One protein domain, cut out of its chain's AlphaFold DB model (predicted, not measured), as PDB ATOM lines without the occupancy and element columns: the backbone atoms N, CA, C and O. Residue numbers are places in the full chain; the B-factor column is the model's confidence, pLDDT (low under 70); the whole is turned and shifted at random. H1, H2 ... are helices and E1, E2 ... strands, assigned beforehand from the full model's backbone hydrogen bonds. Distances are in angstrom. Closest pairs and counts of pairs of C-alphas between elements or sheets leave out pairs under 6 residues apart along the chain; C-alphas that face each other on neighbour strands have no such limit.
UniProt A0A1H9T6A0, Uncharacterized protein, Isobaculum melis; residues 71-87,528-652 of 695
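Overview. This is residues 71 to 87 and 528 to 652 of the 695 residues of an uncharacterized protein of Isobaculum melis (UniProt A0A1H9T6A0). There is little regular structure here: a long hairpin, E4 and E5, runs along an elongated body, with E2 beside E5's far end. The small sheet E1 E3, with H3 beside E3, sits near the hairpin's turn; H2, by E2, and H1 lie toward the other end. The 142 printed residues, under half in named elements, give a mixed class, ordered E1 E2 H1 H2 E3 H3 E4 E5. Sheet E2 E5 E4 is mixed; the whole is compact, radius of gyration of the C-alphas 15.6 A, spanning 49 by 30 by 24 A.

Arrangement. Start at E5, residues 639 to 649, antiparallel to E4, residues 625 to 633; N 630 and O 642, 2.8 A apart, are within hydrogen-bond range. E2, residues 536 to 539, is parallel to E5, with N 538 and O 647 at 2.9 A. E1, residues 529 to 531, is antiparallel to E3, residues 577 to 579, with N 529 and O 579 at 2.8 A. H2, residues 555 to 563, touches H1, residues 543 to 551; their closest C-alphas, of Ile 556 and Leu 545, are 6.4 A apart. Val 578 of E3 and Gln 597 of H3, residues 593 to 598, have C-alphas 5.9 A apart. Each O i to N i+4 pair in H1, H2 and H3 is within hydrogen-bond range.

Along the chain. Find C-alpha 529 at (-7.962, 31.351, 39.572), where E1 begins. E4 covers 26.3 A; E5 runs 31.2 A to C-alpha 649 at (3.755, 18.173, 15.461).

Size, cuts and confidence. Residues 88 to 527 are not printed; C-alphas 87 and 528 are 9.6 A apart. The links H2 to E3, E3 to H3 and H3 to E4 are long. Residues 587 to 588 have pLDDT under 70.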
ATOM      1  N   LYS A  71      -6.953  32.105  50.815       85.88
ATOM      2  CA  LYS A  71      -7.224  30.663  50.906       85.88
ATOM      3  C   LYS A  71      -6.497  29.875  49.810       85.88
ATOM      4  O   LYS A  71      -5.947  28.818  50.101       85.88
ATOM      5  N   LEU A  72      -6.459  30.394  48.578       91.12
ATOM      6  CA  LEU A  72      -5.763  29.755  47.456       91.12
ATOM      7  C   LEU A  72      -4.247  29.963  47.541       91.12
ATOM      8  O   LEU A  72      -3.471  29.039  47.311       91.12
ATOM      9  N   LYS A  73      -3.812  31.175  47.896       90.12
ATOM     10  CA  LYS A  73      -2.396  31.567  47.938       90.12
ATOM     11  C   LYS A  73      -1.558  30.693  48.873       90.12
ATOM     12  O   LYS A  73      -0.401  30.407  48.565       90.12
ATOM     13  N   ASN A  74      -2.125  30.296  50.009       87.38
ATOM     14  CA  ASN A  74      -1.412  29.548  51.045       87.38
ATOM     15  C   ASN A  74      -1.355  28.033  50.787       87.38
ATOM     16  O   ASN A  74      -0.642  27.323  51.500       87.38
ATOM     17  N   ASP A  75      -2.065  27.533  49.776       90.56
ATOM     18  CA  ASP A  75      -2.137  26.107  49.479       90.56
ATOM     19  C   ASP A  75      -1.245  25.725  48.284       90.56
ATOM     20  O   ASP A  75      -1.329  26.262  47.177       90.56
ATOM     21  N   VAL A  76      -0.369  24.742  48.513       88.69
ATOM     22  CA  VAL A  76       0.605  24.234  47.537       88.69
ATOM     23  C   VAL A  76      -0.079  23.672  46.285       88.69
ATOM     24  O   VAL A  76       0.528  23.689  45.209       88.69
ATOM     25  N   GLN A  77      -1.331  23.208  46.386       88.88
ATOM     26  CA  GLN A  77      -2.078  22.667  45.247       88.88
ATOM     27  C   GLN A  77      -2.359  23.713  44.156       88.88
ATOM     28  O   GLN A  77      -2.498  23.348  42.986       88.88
ATOM     29  N   PHE A  78      -2.367  25.006  44.505       91.75
ATOM     30  CA  PHE A  78      -2.587  26.106  43.560       91.75
ATOM     31  C   PHE A  78      -1.285  26.707  43.014       91.75
ATOM     32  O   PHE A  78      -1.276  27.763  42.379       91.75
ATOM     33  N   LYS A  79      -0.152  26.013  43.173       88.19
ATOM     34  CA  LYS A  79       1.109  26.426  42.552       88.19
ATOM     35  C   LYS A  79       0.972  26.500  41.024       88.19
ATOM     36  O   LYS A  79       0.701  25.503  40.361       88.19
ATOM     37  N   GLY A  80       1.246  27.678  40.463       88.19
ATOM     38  CA  GLY A  80       1.177  27.929  39.017       88.19
ATOM     39  C   GLY A  80      -0.190  28.401  38.519       88.19
ATOM     40  O   GLY A  80      -0.319  28.672  37.327       88.19
ATOM     41  N   TYR A  81      -1.176  28.534  39.408       94.94
ATOM     42  CA  TYR A  81      -2.387  29.285  39.103       94.94
ATOM     43  C   TYR A  81      -2.076  30.780  39.059       94.94
ATOM     44  O   TYR A  81      -1.165  31.276  39.729       94.94
ATOM     45  N   VAL A  82      -2.856  31.488  38.257       94.12
ATOM     46  CA  VAL A  82      -2.873  32.944  38.183       94.12
ATOM     47  C   VAL A  82      -4.287  33.444  38.424       94.12
ATOM     48  O   VAL A  82      -5.249  32.715  38.181       94.12
ATOM     49  N   GLN A  83      -4.405  34.683  38.887       94.19
ATOM     50  CA  GLN A  83      -5.674  35.340  39.170       94.19
ATOM     51  C   GLN A  83      -5.613  36.788  38.679       94.19
ATOM     52  O   GLN A  83      -4.543  37.403  38.647       94.19
ATOM     53  N   THR A  84      -6.744  37.341  38.256       91.12
ATOM     54  CA  THR A  84      -6.853  38.785  38.022       91.12
ATOM     55  C   THR A  84      -7.097  39.499  39.351       91.12
ATOM     56  O   THR A  84      -7.790  38.986  40.220       91.12
ATOM     57  N   LEU A  85      -6.615  40.737  39.485       87.50
ATOM     58  CA  LEU A  85      -6.858  41.620  40.639       87.50
ATOM     59  C   LEU A  85      -8.324  42.059  40.828       87.50
ATOM     60  O   LEU A  85      -8.615  42.892  41.685       87.50
ATOM     61  N   SER A  86      -9.243  41.574  39.994       86.50
ATOM     62  CA  SER A  86     -10.646  41.961  40.072       86.50
ATOM     63  C   SER A  86     -11.307  41.236  41.233       86.50
ATOM     64  O   SER A  86     -11.290  40.007  41.279       86.50
ATOM     65  N   LYS A  87     -11.958  42.004  42.101       90.12
ATOM     66  CA  LYS A  87     -12.856  41.496  43.132       90.12
ATOM     67  C   LYS A  87     -14.170  42.256  43.135       90.12
ATOM     68  O   LYS A  87     -14.196  43.444  42.803       90.12
ATOM     69  N   PRO A 528     -11.937  34.092  39.378       94.50
ATOM     70  CA  PRO A 528     -11.526  32.698  39.452       94.50
ATOM     71  C   PRO A 528     -10.040  32.552  39.134       94.50
ATOM     72  O   PRO A 528      -9.512  33.184  38.214       94.50
ATOM     73  N   ALA A 529      -9.339  31.701  39.869       96.00
ATOM     74  CA  ALA A 529      -7.962  31.351  39.572       96.00
ATOM     75  C   ALA A 529      -7.912  30.308  38.449       96.00
ATOM     76  O   ALA A 529      -8.680  29.347  38.433       96.00
ATOM     77  N   ILE A 530      -6.960  30.448  37.528       96.25
ATOM     78  CA  ILE A 530      -6.754  29.509  36.418       96.25
ATOM     79  C   ILE A 530      -5.287  29.116  36.305       96.25
ATOM     80  O   ILE A 530      -4.383  29.941  36.416       96.25
ATOM     81  N   SER A 531      -5.040  27.840  36.041       94.81
ATOM     82  CA  SER A 531      -3.731  27.296  35.708       94.81
ATOM     83  C   SER A 531      -3.787  26.652  34.337       94.81
ATOM     84  O   SER A 531      -4.652  25.825  34.063       94.81
ATOM     85  N   ALA A 532      -2.837  27.006  33.477       93.50
ATOM     86  CA  ALA A 532      -2.609  26.332  32.208       93.50
ATOM     87  C   ALA A 532      -1.188  25.748  32.228       93.50
ATOM     88  O   ALA A 532      -0.232  26.451  31.881       93.50
ATOM     89  N   PRO A 533      -1.022  24.480  32.656       87.75
ATOM     90  CA  PRO A 533       0.278  23.827  32.716       87.75
ATOM     91  C   PRO A 533       1.008  23.880  31.373       87.75
ATOM     92  O   PRO A 533       0.397  23.911  30.298       87.75
ATOM     93  N   ALA A 534       2.337  23.916  31.439       78.44
ATOM     94  CA  ALA A 534       3.169  24.177  30.275       78.44
ATOM     95  C   ALA A 534       3.109  23.057  29.217       78.44
ATOM     96  O   ALA A 534       3.030  21.883  29.551       78.44
ATOM     97  N   ARG A 535       3.266  23.476  27.951       78.94
ATOM     98  CA  ARG A 535       3.552  22.694  26.731       78.94
ATOM     99  C   ARG A 535       2.657  21.472  26.499       78.94
ATOM    100  O   ARG A 535       2.952  20.376  26.959       78.94
ATOM    101  N   VAL A 536       1.659  21.649  25.642       88.56
ATOM    102  CA  VAL A 536       0.907  20.537  25.039       88.56
ATOM    103  C   VAL A 536       1.518  20.185  23.691       88.56
ATOM    104  O   VAL A 536       1.981  21.073  22.973       88.56
ATOM    105  N   VAL A 537       1.516  18.899  23.350       88.56
ATOM    106  CA  VAL A 537       1.852  18.413  22.009       88.56
ATOM    107  C   VAL A 537       0.562  17.973  21.327       88.56
ATOM    108  O   VAL A 537      -0.160  17.132  21.861       88.56
ATOM    109  N   LEU A 538       0.282  18.555  20.165       90.62
ATOM    110  CA  LEU A 538      -0.869  18.226  19.329       90.62
ATOM    111  C   LEU A 538      -0.360  17.587  18.037       90.62
ATOM    112  O   LEU A 538       0.352  18.248  17.278       90.62
ATOM    113  N   ASN A 539      -0.712  16.323  17.800       89.69
ATOM    114  CA  ASN A 539      -0.373  15.651  16.549       89.69
ATOM    115  C   ASN A 539      -1.393  16.020  15.467       89.69
ATOM    116  O   ASN A 539      -2.577  15.718  15.599       89.69
ATOM    117  N   MET A 540      -0.918  16.670  14.409       86.12
ATOM    118  CA  MET A 540      -1.727  17.119  13.279       86.12
ATOM    119  C   MET A 540      -2.133  15.977  12.347       86.12
ATOM    120  O   MET A 540      -3.156  16.092  11.674       86.12
ATOM    121  N   ASP A 541      -1.377  14.879  12.357       86.38
ATOM    122  CA  ASP A 541      -1.622  13.691  11.533       86.38
ATOM    123  C   ASP A 541      -2.519  12.663  12.246       86.38
ATOM    124  O   ASP A 541      -2.700  11.534  11.785       86.38
ATOM    125  N   ASP A 542      -3.100  13.034  13.392       91.38
ATOM    126  CA  ASP A 542      -4.030  12.172  14.108       91.38
ATOM    127  C   ASP A 542      -5.311  11.938  13.289       91.38
ATOM    128  O   ASP A 542      -6.014  12.871  12.893       91.38
ATOM    129  N   ALA A 543      -5.627  10.662  13.048       90.50
ATOM    130  CA  ALA A 543      -6.741  10.263  12.194       90.50
ATOM    131  C   ALA A 543      -8.108  10.746  12.707       90.50
ATOM    132  O   ALA A 543      -8.981  11.067  11.896       90.50
ATOM    133  N   ASP A 544      -8.295  10.837  14.027       91.50
ATOM    134  CA  ASP A 544      -9.570  11.269  14.600       91.50
ATOM    135  C   ASP A 544      -9.708  12.795  14.519       91.50
ATOM    136  O   ASP A 544     -10.791  13.294  14.218       91.50
ATOM    137  N   LEU A 545      -8.605  13.541  14.671       89.81
ATOM    138  CA  LEU A 545      -8.580  14.988  14.427       89.81
ATOM    139  C   LEU A 545      -8.858  15.318  12.947       89.81
ATOM    140  O   LEU A 545      -9.598  16.253  12.635       89.81
ATOM    141  N   ALA A 546      -8.316  14.522  12.017       86.25
ATOM    142  CA  ALA A 546      -8.590  14.662  10.587       86.25
ATOM    143  C   ALA A 546     -10.062  14.366  10.239       86.25
ATOM    144  O   ALA A 546     -10.663  15.059   9.409       86.25
ATOM    145  N   LEU A 547     -10.657  13.354  10.880       88.12
ATOM    146  CA  LEU A 547     -12.068  13.007  10.716       88.12
ATOM    147  C   LEU A 547     -12.990  14.092  11.286       88.12
ATOM    148  O   LEU A 547     -13.954  14.486  10.628       88.12
ATOM    149  N   GLU A 548     -12.669  14.606  12.470       88.44
ATOM    150  CA  GLU A 548     -13.378  15.709  13.114       88.44
ATOM    151  C   GLU A 548     -13.424  16.954  12.217       88.44
ATOM    152  O   GLU A 548     -14.506  17.482  11.942       88.44
ATOM    153  N   LYS A 549     -12.272  17.345  11.657       83.38
ATOM    154  CA  LYS A 549     -12.161  18.449  10.694       83.38
ATOM    155  C   LYS A 549     -13.046  18.234   9.465       83.38
ATOM    156  O   LYS A 549     -13.701  19.167   9.006       83.38
ATOM    157  N   LYS A 550     -13.087  17.010   8.931       86.25
ATOM    158  CA  LYS A 550     -13.922  16.667   7.769       86.25
ATOM    159  C   LYS A 550     -15.420  16.776   8.078       86.25
ATOM    160  O   LYS A 550     -16.191  17.138   7.193       86.25
ATOM    161  N   ASN A 551     -15.815  16.463   9.309       87.38
ATOM    162  CA  ASN A 551     -17.210  16.453   9.744       87.38
ATOM    163  C   ASN A 551     -17.679  17.798  10.326       87.38
ATOM    164  O   ASN A 551     -18.862  17.934  10.628       87.38
ATOM    165  N   GLY A 552     -16.779  18.774  10.499       81.62
ATOM    166  CA  GLY A 552     -17.094  20.058  11.132       81.62
ATOM    167  C   GLY A 552     -17.416  19.939  12.626       81.62
ATOM    168  O   GLY A 552     -18.192  20.736  13.144       81.62
ATOM    169  N   GLN A 553     -16.867  18.929  13.305       83.31
ATOM    170  CA  GLN A 553     -16.992  18.741  14.754       83.31
ATOM    171  C   GLN A 553     -15.789  19.389  15.474       83.31
ATOM    172  O   GLN A 553     -14.816  19.757  14.820       83.31
ATOM    173  N   GLN A 554     -15.852  19.562  16.800       80.81
ATOM    174  CA  GLN A 554     -14.762  20.156  17.605       80.81
ATOM    175  C   GLN A 554     -14.490  19.421  18.936       80.81
ATOM    176  O   GLN A 554     -13.795  19.934  19.803       80.81
ATOM    177  N   GLY A 555     -15.020  18.210  19.134       89.12
ATOM    178  CA  GLY A 555     -14.949  17.530  20.434       89.12
ATOM    179  C   GLY A 555     -13.544  17.057  20.827       89.12
ATOM    180  O   GLY A 555     -13.133  17.209  21.977       89.12
ATOM    181  N   ILE A 556     -12.797  16.485  19.885       92.12
ATOM    182  CA  ILE A 556     -11.437  15.975  20.083       92.12
ATOM    183  C   ILE A 556     -10.459  17.133  20.216       92.12
ATOM    184  O   ILE A 556      -9.613  17.103  21.111       92.12
ATOM    185  N   LEU A 557     -10.567  18.151  19.356       93.00
ATOM    186  CA  LEU A 557      -9.719  19.334  19.437       93.00
ATOM    187  C   LEU A 557      -9.924  20.054  20.773       93.00
ATOM    188  O   LEU A 557      -8.935  20.343  21.450       93.00
ATOM    189  N   ASP A 558     -11.178  20.272  21.182       94.50
ATOM    190  CA  ASP A 558     -11.513  20.859  22.482       94.50
ATOM    191  C   ASP A 558     -10.904  20.033  23.617       94.50
ATOM    192  O   ASP A 558     -10.178  20.572  24.456       94.50
ATOM    193  N   ASN A 559     -11.126  18.713  23.623       94.75
ATOM    194  CA  ASN A 559     -10.614  17.849  24.685       94.75
ATOM    195  C   ASN A 559      -9.083  17.878  24.754       94.75
ATOM    196  O   ASN A 559      -8.513  18.004  25.839       94.75
ATOM    197  N   TRP A 560      -8.398  17.831  23.613       95.00
ATOM    198  CA  TRP A 560      -6.939  17.852  23.561       95.00
ATOM    199  C   TRP A 560      -6.374  19.200  24.015       95.00
ATOM    200  O   TRP A 560      -5.426  19.251  24.804       95.00
ATOM    201  N   LEU A 561      -6.979  20.307  23.576       95.31
ATOM    202  CA  LEU A 561      -6.557  21.654  23.952       95.31
ATOM    203  C   LEU A 561      -6.935  22.030  25.382       95.31
ATOM    204  O   LEU A 561      -6.280  22.912  25.932       95.31
ATOM    205  N   LEU A 562      -7.918  21.387  26.008       95.31
ATOM    206  CA  LEU A 562      -8.274  21.617  27.412       95.31
ATOM    207  C   LEU A 562      -7.502  20.686  28.353       95.31
ATOM    208  O   LEU A 562      -6.931  21.146  29.340       95.31
ATOM    209  N   THR A 563      -7.401  19.396  28.033       94.81
ATOM    210  CA  THR A 563      -6.809  18.379  28.925       94.81
ATOM    211  C   THR A 563      -5.316  18.139  28.681       94.81
ATOM    212  O   THR A 563      -4.624  17.597  29.543       94.81
ATOM    213  N   GLY A 564      -4.801  18.585  27.532       93.31
ATOM    214  CA  GLY A 564      -3.427  18.352  27.085       93.31
ATOM    215  C   GLY A 564      -3.224  17.030  26.342       93.31
ATOM    216  O   GLY A 564      -2.140  16.803  25.808       93.31
ATOM    217  N   GLU A 565      -4.249  16.180  26.264       92.81
ATOM    218  CA  GLU A 565      -4.187  14.859  25.636       92.81
ATOM    219  C   GLU A 565      -5.481  14.571  24.868       92.81
ATOM    220  O   GLU A 565      -6.567  14.934  25.307       92.81
ATOM    221  N   LYS A 566      -5.386  13.849  23.750       92.38
ATOM    222  CA  LYS A 566      -6.535  13.503  22.900       92.38
ATOM    223  C   LYS A 566      -7.720  12.900  23.667       92.38
ATOM    224  O   LYS A 566      -8.850  13.341  23.505       92.38
ATOM    225  N   ASN A 567      -7.438  11.920  24.526       91.69
ATOM    226  CA  ASN A 567      -8.418  11.232  25.378       91.69
ATOM    227  C   ASN A 567      -8.213  11.580  26.863       91.69
ATOM    228  O   ASN A 567      -8.536  10.778  27.741       91.69
ATOM    229  N   GLY A 568      -7.600  12.735  27.140       89.38
ATOM    230  CA  GLY A 568      -7.337  13.183  28.499       89.38
ATOM    231  C   GLY A 568      -8.622  13.508  29.248       89.38
ATOM    232  O   GLY A 568      -9.702  13.612  28.667       89.38
ATOM    233  N   SER A 569      -8.491  13.686  30.559       91.00
ATOM    234  CA  SER A 569      -9.579  14.152  31.417       91.00
ATOM    235  C   SER A 569      -9.210  15.490  32.048       91.00
ATOM    236  O   SER A 569      -8.036  15.843  32.148       91.00
ATOM    237  N   LEU A 570     -10.196  16.217  32.569       86.94
ATOM    238  CA  LEU A 570      -9.948  17.468  33.298       86.94
ATOM    239  C   LEU A 570      -9.197  17.252  34.629       86.94
ATOM    240  O   LEU A 570      -8.716  18.203  35.238       86.94
ATOM    241  N   THR A 571      -9.033  15.998  35.060       87.44
ATOM    242  CA  THR A 571      -8.183  15.641  36.205       87.44
ATOM    243  C   THR A 571      -6.713  15.440  35.822       87.44
ATOM    244  O   THR A 571      -5.851  15.412  36.705       87.44
ATOM    245  N   SER A 572      -6.404  15.351  34.519       90.12
ATOM    246  CA  SER A 572      -5.051  15.110  34.017       90.12
ATOM    247  C   SER A 572      -4.063  16.182  34.514       90.12
ATOM    248  O   SER A 572      -4.425  17.354  34.667       90.12
ATOM    249  N   PRO A 573      -2.784  15.835  34.752       89.38
ATOM    250  CA  PRO A 573      -1.775  16.801  35.199       89.38
ATOM    251  C   PRO A 573      -1.545  17.963  34.223       89.38
ATOM    252  O   PRO A 573      -1.161  19.048  34.653       89.38
ATOM    253  N   LEU A 574      -1.784  17.733  32.927       91.12
ATOM    254  CA  LEU A 574      -1.653  18.726  31.858       91.12
ATOM    255  C   LEU A 574      -2.952  19.484  31.570       91.12
ATOM    256  O   LEU A 574      -2.949  20.377  30.721       91.12
ATOM    257  N   ALA A 575      -4.052  19.151  32.247       94.62
ATOM    258  CA  ALA A 575      -5.305  19.850  32.039       94.62
ATOM    259  C   ALA A 575      -5.177  21.305  32.492       94.62
ATOM    260  O   ALA A 575      -4.504  21.607  33.480       94.62
ATOM    261  N   VAL A 576      -5.832  22.206  31.764       95.88
ATOM    262  CA  VAL A 576      -6.147  23.529  32.302       95.88
ATOM    263  C   VAL A 576      -7.018  23.298  33.526       95.88
ATOM    264  O   VAL A 576      -7.883  22.433  33.483       95.88
ATOM    265  N   LYS A 577      -6.777  24.009  34.621       95.19
ATOM    266  CA  LYS A 577      -7.526  23.842  35.869       95.19
ATOM    267  C   LYS A 577      -7.997  25.186  36.368       95.19
ATOM    268  O   LYS A 577      -7.287  26.178  36.206       95.19
ATOM    269  N   VAL A 578      -9.166  25.200  36.985       95.75
ATOM    270  CA  VAL A 578      -9.749  26.399  37.581       95.75
ATOM    271  C   VAL A 578     -10.116  26.149  39.033       95.75
ATOM    272  O   VAL A 578     -10.393  25.017  39.431       95.75
ATOM    273  N   ALA A 579     -10.072  27.209  39.824       94.75
ATOM    274  CA  ALA A 579     -10.451  27.196  41.223       94.75
ATOM    275  C   ALA A 579     -11.036  28.551  41.598       94.75
ATOM    276  O   ALA A 579     -10.573  29.580  41.118       94.75
ATOM    277  N   ASP A 580     -12.030  28.534  42.468       93.62
ATOM    278  CA  ASP A 580     -12.704  29.728  42.953       93.62
ATOM    279  C   ASP A 580     -13.281  29.390  44.325       93.62
ATOM    280  O   ASP A 580     -14.016  28.408  44.438       93.62
ATOM    281  N   THR A 581     -12.902  30.085  45.397       89.94
ATOM    282  CA  THR A 581     -13.398  29.655  46.715       89.94
ATOM    283  C   THR A 581     -14.825  30.075  46.990       89.94
ATOM    284  O   THR A 581     -15.466  29.427  47.821       89.94
ATOM    285  N   TYR A 582     -15.315  31.121  46.327       88.06
ATOM    286  CA  TYR A 582     -16.673  31.592  46.510       88.06
ATOM    287  C   TYR A 582     -17.634  30.699  45.730       88.06
ATOM    288  O   TYR A 582     -18.519  30.079  46.324       88.06
ATOM    289  N   ASP A 583     -17.407  30.536  44.426       87.00
ATOM    290  CA  ASP A 583     -18.260  29.730  43.554       87.00
ATOM    291  C   ASP A 583     -18.250  28.243  43.934       87.00
ATOM    292  O   ASP A 583     -19.267  27.580  43.736       87.00
ATOM    293  N   LEU A 584     -17.153  27.728  44.509       89.25
ATOM    294  CA  LEU A 584     -17.030  26.328  44.944       89.25
ATOM    295  C   LEU A 584     -17.342  26.105  46.432       89.25
ATOM    296  O   LEU A 584     -17.143  24.992  46.932       89.25
ATOM    297  N   HIS A 585     -17.790  27.125  47.171       85.62
ATOM    298  CA  HIS A 585     -18.039  26.964  48.600       85.62
ATOM    299  C   HIS A 585     -19.130  25.905  48.872       85.62
ATOM    300  O   HIS A 585     -20.185  25.944  48.245       85.62
ATOM    301  N   PRO A 586     -18.965  24.984  49.840       75.50
ATOM    302  CA  PRO A 586     -19.935  23.905  50.054       75.50
ATOM    303  C   PRO A 586     -21.355  24.365  50.412       75.50
ATOM    304  O   PRO A 586     -22.323  23.682  50.091       75.50
ATOM    305  N   GLU A 587     -21.483  25.497  51.109       68.69
ATOM    306  CA  GLU A 587     -22.772  25.966  51.641       68.69
ATOM    307  C   GLU A 587     -23.498  26.952  50.719       68.69
ATOM    308  O   GLU A 587     -24.727  26.970  50.674       68.69
ATOM    309  N   TYR A 588     -22.746  27.769  49.984       69.62
ATOM    310  CA  TYR A 588     -23.278  28.885  49.192       69.62
ATOM    311  C   TYR A 588     -22.664  28.989  47.798       69.62
ATOM    312  O   TYR A 588     -23.075  29.840  47.010       69.62
ATOM    313  N   GLY A 589     -21.704  28.120  47.486       73.06
ATOM    314  CA  GLY A 589     -21.115  28.025  46.168       73.06
ATOM    315  C   GLY A 589     -22.188  27.724  45.141       73.06
ATOM    316  O   GLY A 589     -23.123  26.943  45.355       73.06
ATOM    317  N   LYS A 590     -22.079  28.421  44.020       75.00
ATOM    318  CA  LYS A 590     -23.052  28.360  42.936       75.00
ATOM    319  C   LYS A 590     -22.712  27.263  41.935       75.00
ATOM    320  O   LYS A 590     -23.575  26.918  41.130       75.00
ATOM    321  N   LEU A 591     -21.486  26.738  41.973       85.06
ATOM    322  CA  LEU A 591     -20.963  25.782  41.009       85.06
ATOM    323  C   LEU A 591     -20.246  24.633  41.719       85.06
ATOM    324  O   LEU A 591     -19.535  24.797  42.706       85.06
ATOM    325  N   THR A 592     -20.374  23.443  41.155       88.94
ATOM    326  CA  THR A 592     -19.446  22.349  41.418       88.94
ATOM    327  C   THR A 592     -18.125  22.595  40.692       88.94
ATOM    328  O   THR A 592     -18.059  23.312  39.690       88.94
ATOM    329  N   ALA A 593     -17.061  21.922  41.137       89.56
ATOM    330  CA  ALA A 593     -15.770  21.980  40.452       89.56
ATOM    331  C   ALA A 593     -15.878  21.566  38.972       89.56
ATOM    332  O   ALA A 593     -15.226  22.160  38.121       89.56
ATOM    333  N   ALA A 594     -16.731  20.585  38.651       90.06
ATOM    334  CA  ALA A 594     -16.954  20.140  37.277       90.06
ATOM    335  C   ALA A 594     -17.676  21.199  36.425       90.06
ATOM    336  O   ALA A 594     -17.289  21.419  35.279       90.06
ATOM    337  N   GLU A 595     -18.682  21.878  36.982       90.56
ATOM    338  CA  GLU A 595     -19.402  22.954  36.289       90.56
ATOM    339  C   GLU A 595     -18.507  24.170  36.041       90.56
ATOM    340  O   GLU A 595     -18.495  24.693  34.930       90.56
ATOM    341  N   LEU A 596     -17.713  24.593  37.033       91.38
ATOM    342  CA  LEU A 596     -16.755  25.687  36.857       91.38
ATOM    343  C   LEU A 596     -15.703  25.330  35.795       91.38
ATOM    344  O   LEU A 596     -15.391  26.127  34.915       91.38
ATOM    345  N   GLN A 597     -15.197  24.101  35.832       92.44
ATOM    346  CA  GLN A 597     -14.217  23.599  34.876       92.44
ATOM    347  C   GLN A 597     -14.766  23.513  33.441       92.44
ATOM    348  O   GLN A 597     -14.032  23.774  32.488       92.44
ATOM    349  N   ALA A 598     -16.051  23.197  33.270       90.25
ATOM    350  CA  ALA A 598     -16.708  23.168  31.964       90.25
ATOM    351  C   ALA A 598     -16.845  24.560  31.314       90.25
ATOM    352  O   ALA A 598     -17.069  24.643  30.107       90.25
ATOM    353  N   LYS A 599     -16.678  25.646  32.083       91.88
ATOM    354  CA  LYS A 599     -16.755  27.032  31.591       91.88
ATOM    355  C   LYS A 599     -15.450  27.567  30.993       91.88
ATOM    356  O   LYS A 599     -15.431  28.693  30.496       91.88
ATOM    357  N   ILE A 600     -14.351  26.811  31.025       94.62
ATOM    358  CA  ILE A 600     -13.075  27.269  30.455       94.62
ATOM    359  C   ILE A 600     -13.246  27.558  28.964       94.62
ATOM    360  O   ILE A 600     -13.688  26.699  28.205       94.62
ATOM    361  N   ASN A 601     -12.855  28.764  28.548       93.88
ATOM    362  CA  ASN A 601     -12.984  29.275  27.180       93.88
ATOM    363  C   ASN A 601     -14.413  29.314  26.616       93.88
ATOM    364  O   ASN A 601     -14.587  29.539  25.417       93.88
ATOM    365  N   LYS A 602     -15.436  29.126  27.456       90.31
ATOM    366  CA  LYS A 602     -16.835  29.265  27.058       90.31
ATOM    367  C   LYS A 602     -17.278  30.718  27.108       90.31
ATOM    368  O   LYS A 602     -16.761  31.517  27.890       90.31
ATOM    369  N   ASN A 603     -18.241  31.066  26.260       84.88
ATOM    370  CA  ASN A 603     -18.849  32.387  26.305       84.88
ATOM    371  C   ASN A 603     -19.714  32.481  27.579       84.88
ATOM    372  O   ASN A 603     -20.641  31.688  27.728       84.88
ATOM    373  N   PRO A 604     -19.457  33.442  28.486       78.94
ATOM    374  CA  PRO A 604     -20.191  33.550  29.749       78.94
ATOM    375  C   PRO A 604     -21.680  33.886  29.585       78.94
ATOM    376  O   PRO A 604     -22.425  33.779  30.555       78.94
ATOM    377  N   LEU A 605     -22.109  34.315  28.394       77.69
ATOM    378  CA  LEU A 605     -23.517  34.551  28.065       77.69
ATOM    379  C   LEU A 605     -24.193  33.340  27.409       77.69
ATOM    380  O   LEU A 605     -25.415  33.255  27.436       77.69
ATOM    381  N   ASP A 606     -23.421  32.425  26.817       81.12
ATOM    382  CA  ASP A 606     -23.937  31.236  26.134       81.12
ATOM    383  C   ASP A 606     -22.870  30.125  26.108       81.12
ATOM    384  O   ASP A 606     -21.954  30.114  25.278       81.12
ATOM    385  N   ASN A 607     -22.986  29.172  27.036       82.94
ATOM    386  CA  ASN A 607     -22.029  28.071  27.173       82.94
ATOM    387  C   ASN A 607     -22.149  27.020  26.051       82.94
ATOM    388  O   ASN A 607     -21.228  26.206  25.880       82.94
ATOM    389  N   ASP A 608     -23.244  27.038  25.283       86.00
ATOM    390  CA  ASP A 608     -23.501  26.087  24.198       86.00
ATOM    391  C   ASP A 608     -22.762  26.476  22.912       86.00
ATOM    392  O   ASP A 608     -22.557  25.635  22.031       86.00
ATOM    393  N   LEU A 609     -22.269  27.717  22.824       87.25
ATOM    394  CA  LEU A 609     -21.392  28.130  21.735       87.25
ATOM    395  C   LEU A 609     -20.091  27.312  21.719       87.25
ATOM    396  O   LEU A 609     -19.467  27.004  22.746       87.25
ATOM    397  N   ALA A 610     -19.678  26.965  20.502       89.38
ATOM    398  CA  ALA A 610     -18.403  26.316  20.240       89.38
ATOM    399  C   ALA A 610     -17.232  27.248  20.595       89.38
ATOM    400  O   ALA A 610     -17.355  28.475  20.520       89.38
ATOM    401  N   ILE A 611     -16.094  26.676  20.993       92.31
ATOM    402  CA  ILE A 611     -14.922  27.466  21.378       92.31
ATOM    403  C   ILE A 611     -14.254  28.022  20.115       92.31
ATOM    404  O   ILE A 611     -13.793  27.276  19.250       92.31
ATOM    405  N   ASP A 612     -14.138  29.348  20.027       91.88
ATOM    406  CA  ASP A 612     -13.400  30.006  18.946       91.88
ATOM    407  C   ASP A 612     -11.889  29.990  19.222       91.88
ATOM    408  O   ASP A 612     -11.274  30.968  19.660       91.88
ATOM    409  N   TRP A 613     -11.279  28.833  18.968       92.62
ATOM    410  CA  TRP A 613      -9.845  28.630  19.137       92.62
ATOM    411  C   TRP A 613      -8.987  29.580  18.295       92.62
ATOM    412  O   TRP A 613      -7.911  29.975  18.752       92.62
ATOM    413  N   GLU A 614      -9.456  29.995  17.114       90.94
ATOM    414  CA  GLU A 614      -8.717  30.919  16.248       90.94
ATOM    415  C   GLU A 614      -8.582  32.293  16.906       90.94
ATOM    416  O   GLU A 614      -7.464  32.816  17.011       90.94
ATOM    417  N   SER A 615      -9.677  32.831  17.449       89.56
ATOM    418  CA  SER A 615      -9.657  34.082  18.222       89.56
ATOM    419  C   SER A 615      -8.811  33.979  19.498       89.56
ATOM    420  O   SER A 615      -8.230  34.971  19.945       89.56
ATOM    421  N   LEU A 616      -8.655  32.774  20.057       92.19
ATOM    422  CA  LEU A 616      -7.796  32.496  21.215       92.19
ATOM    423  C   LEU A 616      -6.316  32.275  20.861       92.19
ATOM    424  O   LEU A 616      -5.496  32.022  21.750       92.19
ATOM    425  N   GLY A 617      -5.946  32.423  19.588       90.62
ATOM    426  CA  GLY A 617      -4.567  32.322  19.112       90.62
ATOM    427  C   GLY A 617      -4.146  30.917  18.685       90.62
ATOM    428  O   GLY A 617      -2.949  30.681  18.514       90.62
ATOM    429  N   PHE A 618      -5.101  29.998  18.506       92.56
ATOM    430  CA  PHE A 618      -4.874  28.672  17.945       92.56
ATOM    431  C   PHE A 618      -5.473  28.546  16.539       92.56
ATOM    432  O   PHE A 618      -6.678  28.415  16.357       92.56
ATOM    433  N   LYS A 619      -4.618  28.515  15.523       90.25
ATOM    434  CA  LYS A 619      -5.014  28.317  14.127       90.25
ATOM    435  C   LYS A 619      -4.553  26.964  13.655       90.25
ATOM    436  O   LYS A 619      -3.347  26.766  13.513       90.25
ATOM    437  N   LEU A 620      -5.484  26.056  13.382       85.44
ATOM    438  CA  LEU A 620      -5.181  24.660  13.056       85.44
ATOM    439  C   LEU A 620      -4.187  24.530  11.882       85.44
ATOM    440  O   LEU A 620      -3.194  23.818  12.008       85.44
ATOM    441  N   GLU A 621      -4.361  25.317  10.819       83.12
ATOM    442  CA  GLU A 621      -3.553  25.230   9.590       83.12
ATOM    443  C   GLU A 621      -2.130  25.822   9.693       83.12
ATOM    444  O   GLU A 621      -1.276  25.538   8.856       83.12
ATOM    445  N   GLU A 622      -1.834  26.657  10.695       81.56
ATOM    446  CA  GLU A 622      -0.540  27.362  10.775       81.56
ATOM    447  C   GLU A 622       0.524  26.530  11.511       81.56
ATOM    448  O   GLU A 622       0.433  26.356  12.717       81.56
ATOM    449  N   ARG A 623       1.564  26.022  10.851       75.31
ATOM    450  CA  ARG A 623       2.581  25.181  11.520       75.31
ATOM    451  C   ARG A 623       3.338  25.880  12.665       75.31
ATOM    452  O   ARG A 623       3.464  27.102  12.721       75.31
ATOM    453  N   GLY A 624       3.891  25.057  13.558       74.06
ATOM    454  CA  GLY A 624       4.771  25.480  14.646       74.06
ATOM    455  C   GLY A 624       4.070  25.788  15.977       74.06
ATOM    456  O   GLY A 624       2.855  25.619  16.110       74.06
ATOM    457  N   PRO A 625       4.848  26.187  17.003       81.12
ATOM    458  CA  PRO A 625       4.323  26.493  18.327       81.12
ATOM    459  C   PRO A 625       3.406  27.714  18.313       81.12
ATOM    460  O   PRO A 625       3.788  28.782  17.835       81.12
ATOM    461  N   GLN A 626       2.231  27.579  18.919       85.94
ATOM    462  CA  GLN A 626       1.262  28.662  19.063       85.94
ATOM    463  C   GLN A 626       1.012  28.951  20.538       85.94
ATOM    464  O   GLN A 626       0.903  28.039  21.358       85.94
ATOM    465  N   LYS A 627       0.963  30.236  20.891       88.81
ATOM    466  CA  LYS A 627       0.609  30.668  22.241       88.81
ATOM    467  C   LYS A 627      -0.907  30.829  22.290       88.81
ATOM    468  O   LYS A 627      -1.433  31.765  21.698       88.81
ATOM    469  N   VAL A 628      -1.567  29.919  22.993       92.69
ATOM    470  CA  VAL A 628      -3.028  29.841  23.078       92.69
ATOM    471  C   VAL A 628      -3.481  30.398  24.413       92.69
ATOM    472  O   VAL A 628      -2.886  30.093  25.454       92.69
ATOM    473  N   LYS A 629      -4.511  31.238  24.363       93.25
ATOM    474  CA  LYS A 629      -5.113  31.873  25.530       93.25
ATOM    475  C   LYS A 629      -6.219  31.007  26.112       93.25
ATOM    476  O   LYS A 629      -6.987  30.370  25.395       93.25
ATOM    477  N   TYR A 630      -6.275  31.020  27.432       95.25
ATOM    478  CA  TYR A 630      -7.275  30.347  28.237       95.25
ATOM    479  C   TYR A 630      -7.885  31.360  29.182       95.25
ATOM    480  O   TYR A 630      -7.151  32.119  29.812       95.25
ATOM    481  N   PHE A 631      -9.201  31.378  29.290       94.50
ATOM    482  CA  PHE A 631      -9.912  32.237  30.212       94.50
ATOM    483  C   PHE A 631     -11.012  31.475  30.935       94.50
ATOM    484  O   PHE A 631     -11.485  30.432  30.482       94.50
ATOM    485  N   ILE A 632     -11.405  32.021  32.073       94.69
ATOM    486  CA  ILE A 632     -12.534  31.563  32.867       94.69
ATOM    487  C   ILE A 632     -13.298  32.790  33.353       94.69
ATOM    488  O   ILE A 632     -12.684  33.812  33.664       94.69
ATOM    489  N   ALA A 633     -14.624  32.678  33.372       90.38
ATOM    490  CA  ALA A 633     -15.532  33.642  33.971       90.38
ATOM    491  C   ALA A 633     -16.341  32.946  35.074       90.38
ATOM    492  O   ALA A 633     -16.888  31.862  34.842       90.38
ATOM    493  N   ASP A 634     -16.402  33.556  36.253       87.19
ATOM    494  CA  ASP A 634     -17.228  33.088  37.373       87.19
ATOM    495  C   ASP A 634     -18.702  33.495  37.202       87.19
ATOM    496  O   ASP A 634     -19.122  34.053  36.179       87.19
ATOM    497  N   THR A 635     -19.527  33.200  38.207       80.00
ATOM    498  CA  THR A 635     -20.935  33.637  38.227       80.00
ATOM    499  C   THR A 635     -21.120  35.152  38.352       80.00
ATOM    500  O   THR A 635     -22.172  35.671  37.974       80.00
ATOM    501  N   SER A 636     -20.099  35.861  38.826       79.00
ATOM    502  CA  SER A 636     -20.032  37.318  38.967       79.00
ATOM    503  C   SER A 636     -19.489  38.011  37.706       79.00
ATOM    504  O   SER A 636     -19.365  39.237  37.670       79.00
ATOM    505  N   LYS A 637     -19.210  37.240  36.644       83.00
ATOM    506  CA  LYS A 637     -18.615  37.673  35.367       83.00
ATOM    507  C   LYS A 637     -17.203  38.259  35.515       83.00
ATOM    508  O   LYS A 637     -16.724  38.942  34.605       83.00
ATOM    509  N   GLN A 638     -16.511  37.996  36.620       87.88
ATOM    510  CA  GLN A 638     -15.102  38.337  36.763       87.88
ATOM    511  C   GLN A 638     -14.287  37.339  35.950       87.88
ATOM    512  O   GLN A 638     -14.589  36.148  35.909       87.88
ATOM    513  N   THR A 639     -13.259  37.834  35.266       91.00
ATOM    514  CA  THR A 639     -12.489  37.020  34.328       91.00
ATOM    515  C   THR A 639     -11.025  36.939  34.713       91.00
ATOM    516  O   THR A 639     -10.396  37.930  35.099       91.00
ATOM    517  N   THR A 640     -10.460  35.752  34.525       94.69
ATOM    518  CA  THR A 640      -9.014  35.544  34.577       94.69
ATOM    519  C   THR A 640      -8.544  34.887  33.300       94.69
ATOM    520  O   THR A 640      -9.169  33.953  32.803       94.69
ATOM    521  N   VAL A 641      -7.425  35.383  32.774       93.94
ATOM    522  CA  VAL A 641      -6.802  34.894  31.543       93.94
ATOM    523  C   VAL A 641      -5.406  34.371  31.843       93.94
ATOM    524  O   VAL A 641      -4.648  34.970  32.596       93.94
ATOM    525  N   THR A 642      -5.021  33.280  31.203       94.06
ATOM    526  CA  THR A 642      -3.645  32.790  31.147       94.06
ATOM    527  C   THR A 642      -3.341  32.290  29.741       94.06
ATOM    528  O   THR A 642      -4.222  32.229  28.885       94.06
ATOM    529  N   SER A 643      -2.094  31.925  29.471       92.38
ATOM    530  CA  SER A 643      -1.729  31.332  28.187       92.38
ATOM    531  C   SER A 643      -0.774  30.168  28.370       92.38
ATOM    532  O   SER A 643       0.095  30.189  29.242       92.38
ATOM    533  N   ARG A 644      -0.831  29.209  27.447       91.31
ATOM    534  CA  ARG A 644       0.210  28.186  27.303       91.31
ATOM    535  C   ARG A 644       0.596  27.983  25.849       91.31
ATOM    536  O   ARG A 644      -0.118  28.358  24.925       91.31
ATOM    537  N   TRP A 645       1.768  27.393  25.659       88.25
ATOM    538  CA  TRP A 645       2.252  27.007  24.339       88.25
ATOM    539  C   TRP A 645       1.682  25.649  23.934       88.25
ATOM    540  O   TRP A 645       1.791  24.683  24.692       88.25
ATOM    541  N   ILE A 646       1.143  25.586  22.722       90.25
ATOM    542  CA  ILE A 646       0.726  24.364  22.042       90.25
ATOM    543  C   ILE A 646       1.720  24.110  20.914       90.25
ATOM    544  O   ILE A 646       1.873  24.929  20.008       90.25
ATOM    545  N   ASN A 647       2.434  22.994  20.991       86.44
ATOM    546  CA  ASN A 647       3.372  22.559  19.969       86.44
ATOM    547  C   ASN A 647       2.647  21.625  19.014       86.44
ATOM    548  O   ASN A 647       2.302  20.503  19.383       86.44
ATOM    549  N   LYS A 648       2.437  22.085  17.787       85.75
ATOM    550  CA  LYS A 648       1.905  21.233  16.734       85.75
ATOM    551  C   LYS A 648       3.029  20.429  16.116       85.75
ATOM    552  O   LYS A 648       4.060  21.002  15.759       85.75
ATOM    553  N   VAL A 649       2.824  19.123  16.056       84.81
ATOM    554  CA  VAL A 649       3.755  18.173  15.461       84.81
ATOM    555  C   VAL A 649       3.051  17.464  14.317       84.81
ATOM    556  O   VAL A 649       1.868  17.151  14.408       84.81
ATOM    557  N   ASP A 650       3.791  17.273  13.243       81.12
ATOM    558  CA  ASP A 650       3.456  16.451  12.088       81.12
ATOM    559  C   ASP A 650       4.638  15.502  11.827       81.12
ATOM    560  O   ASP A 650       5.668  15.575  12.514       81.12
ATOM    561  N   ASP A 651       4.522  14.651  10.814       80.75
ATOM    562  CA  ASP A 651       5.583  13.737  10.372       80.75
ATOM    563  C   ASP A 651       6.903  14.453   9.986       80.75
ATOM    564  O   ASP A 651       7.960  13.824   9.892       80.75
ATOM    565  N   GLU A 652       6.881  15.778   9.797       73.88
ATOM    566  CA  GLU A 652       8.043  16.611   9.466       73.88
ATOM    567  C   GLU A 652       8.624  17.355  10.688       73.88
ATOM    568  O   GLU A 652       9.589  18.120  10.550       73.88
TER     569      GLU A 652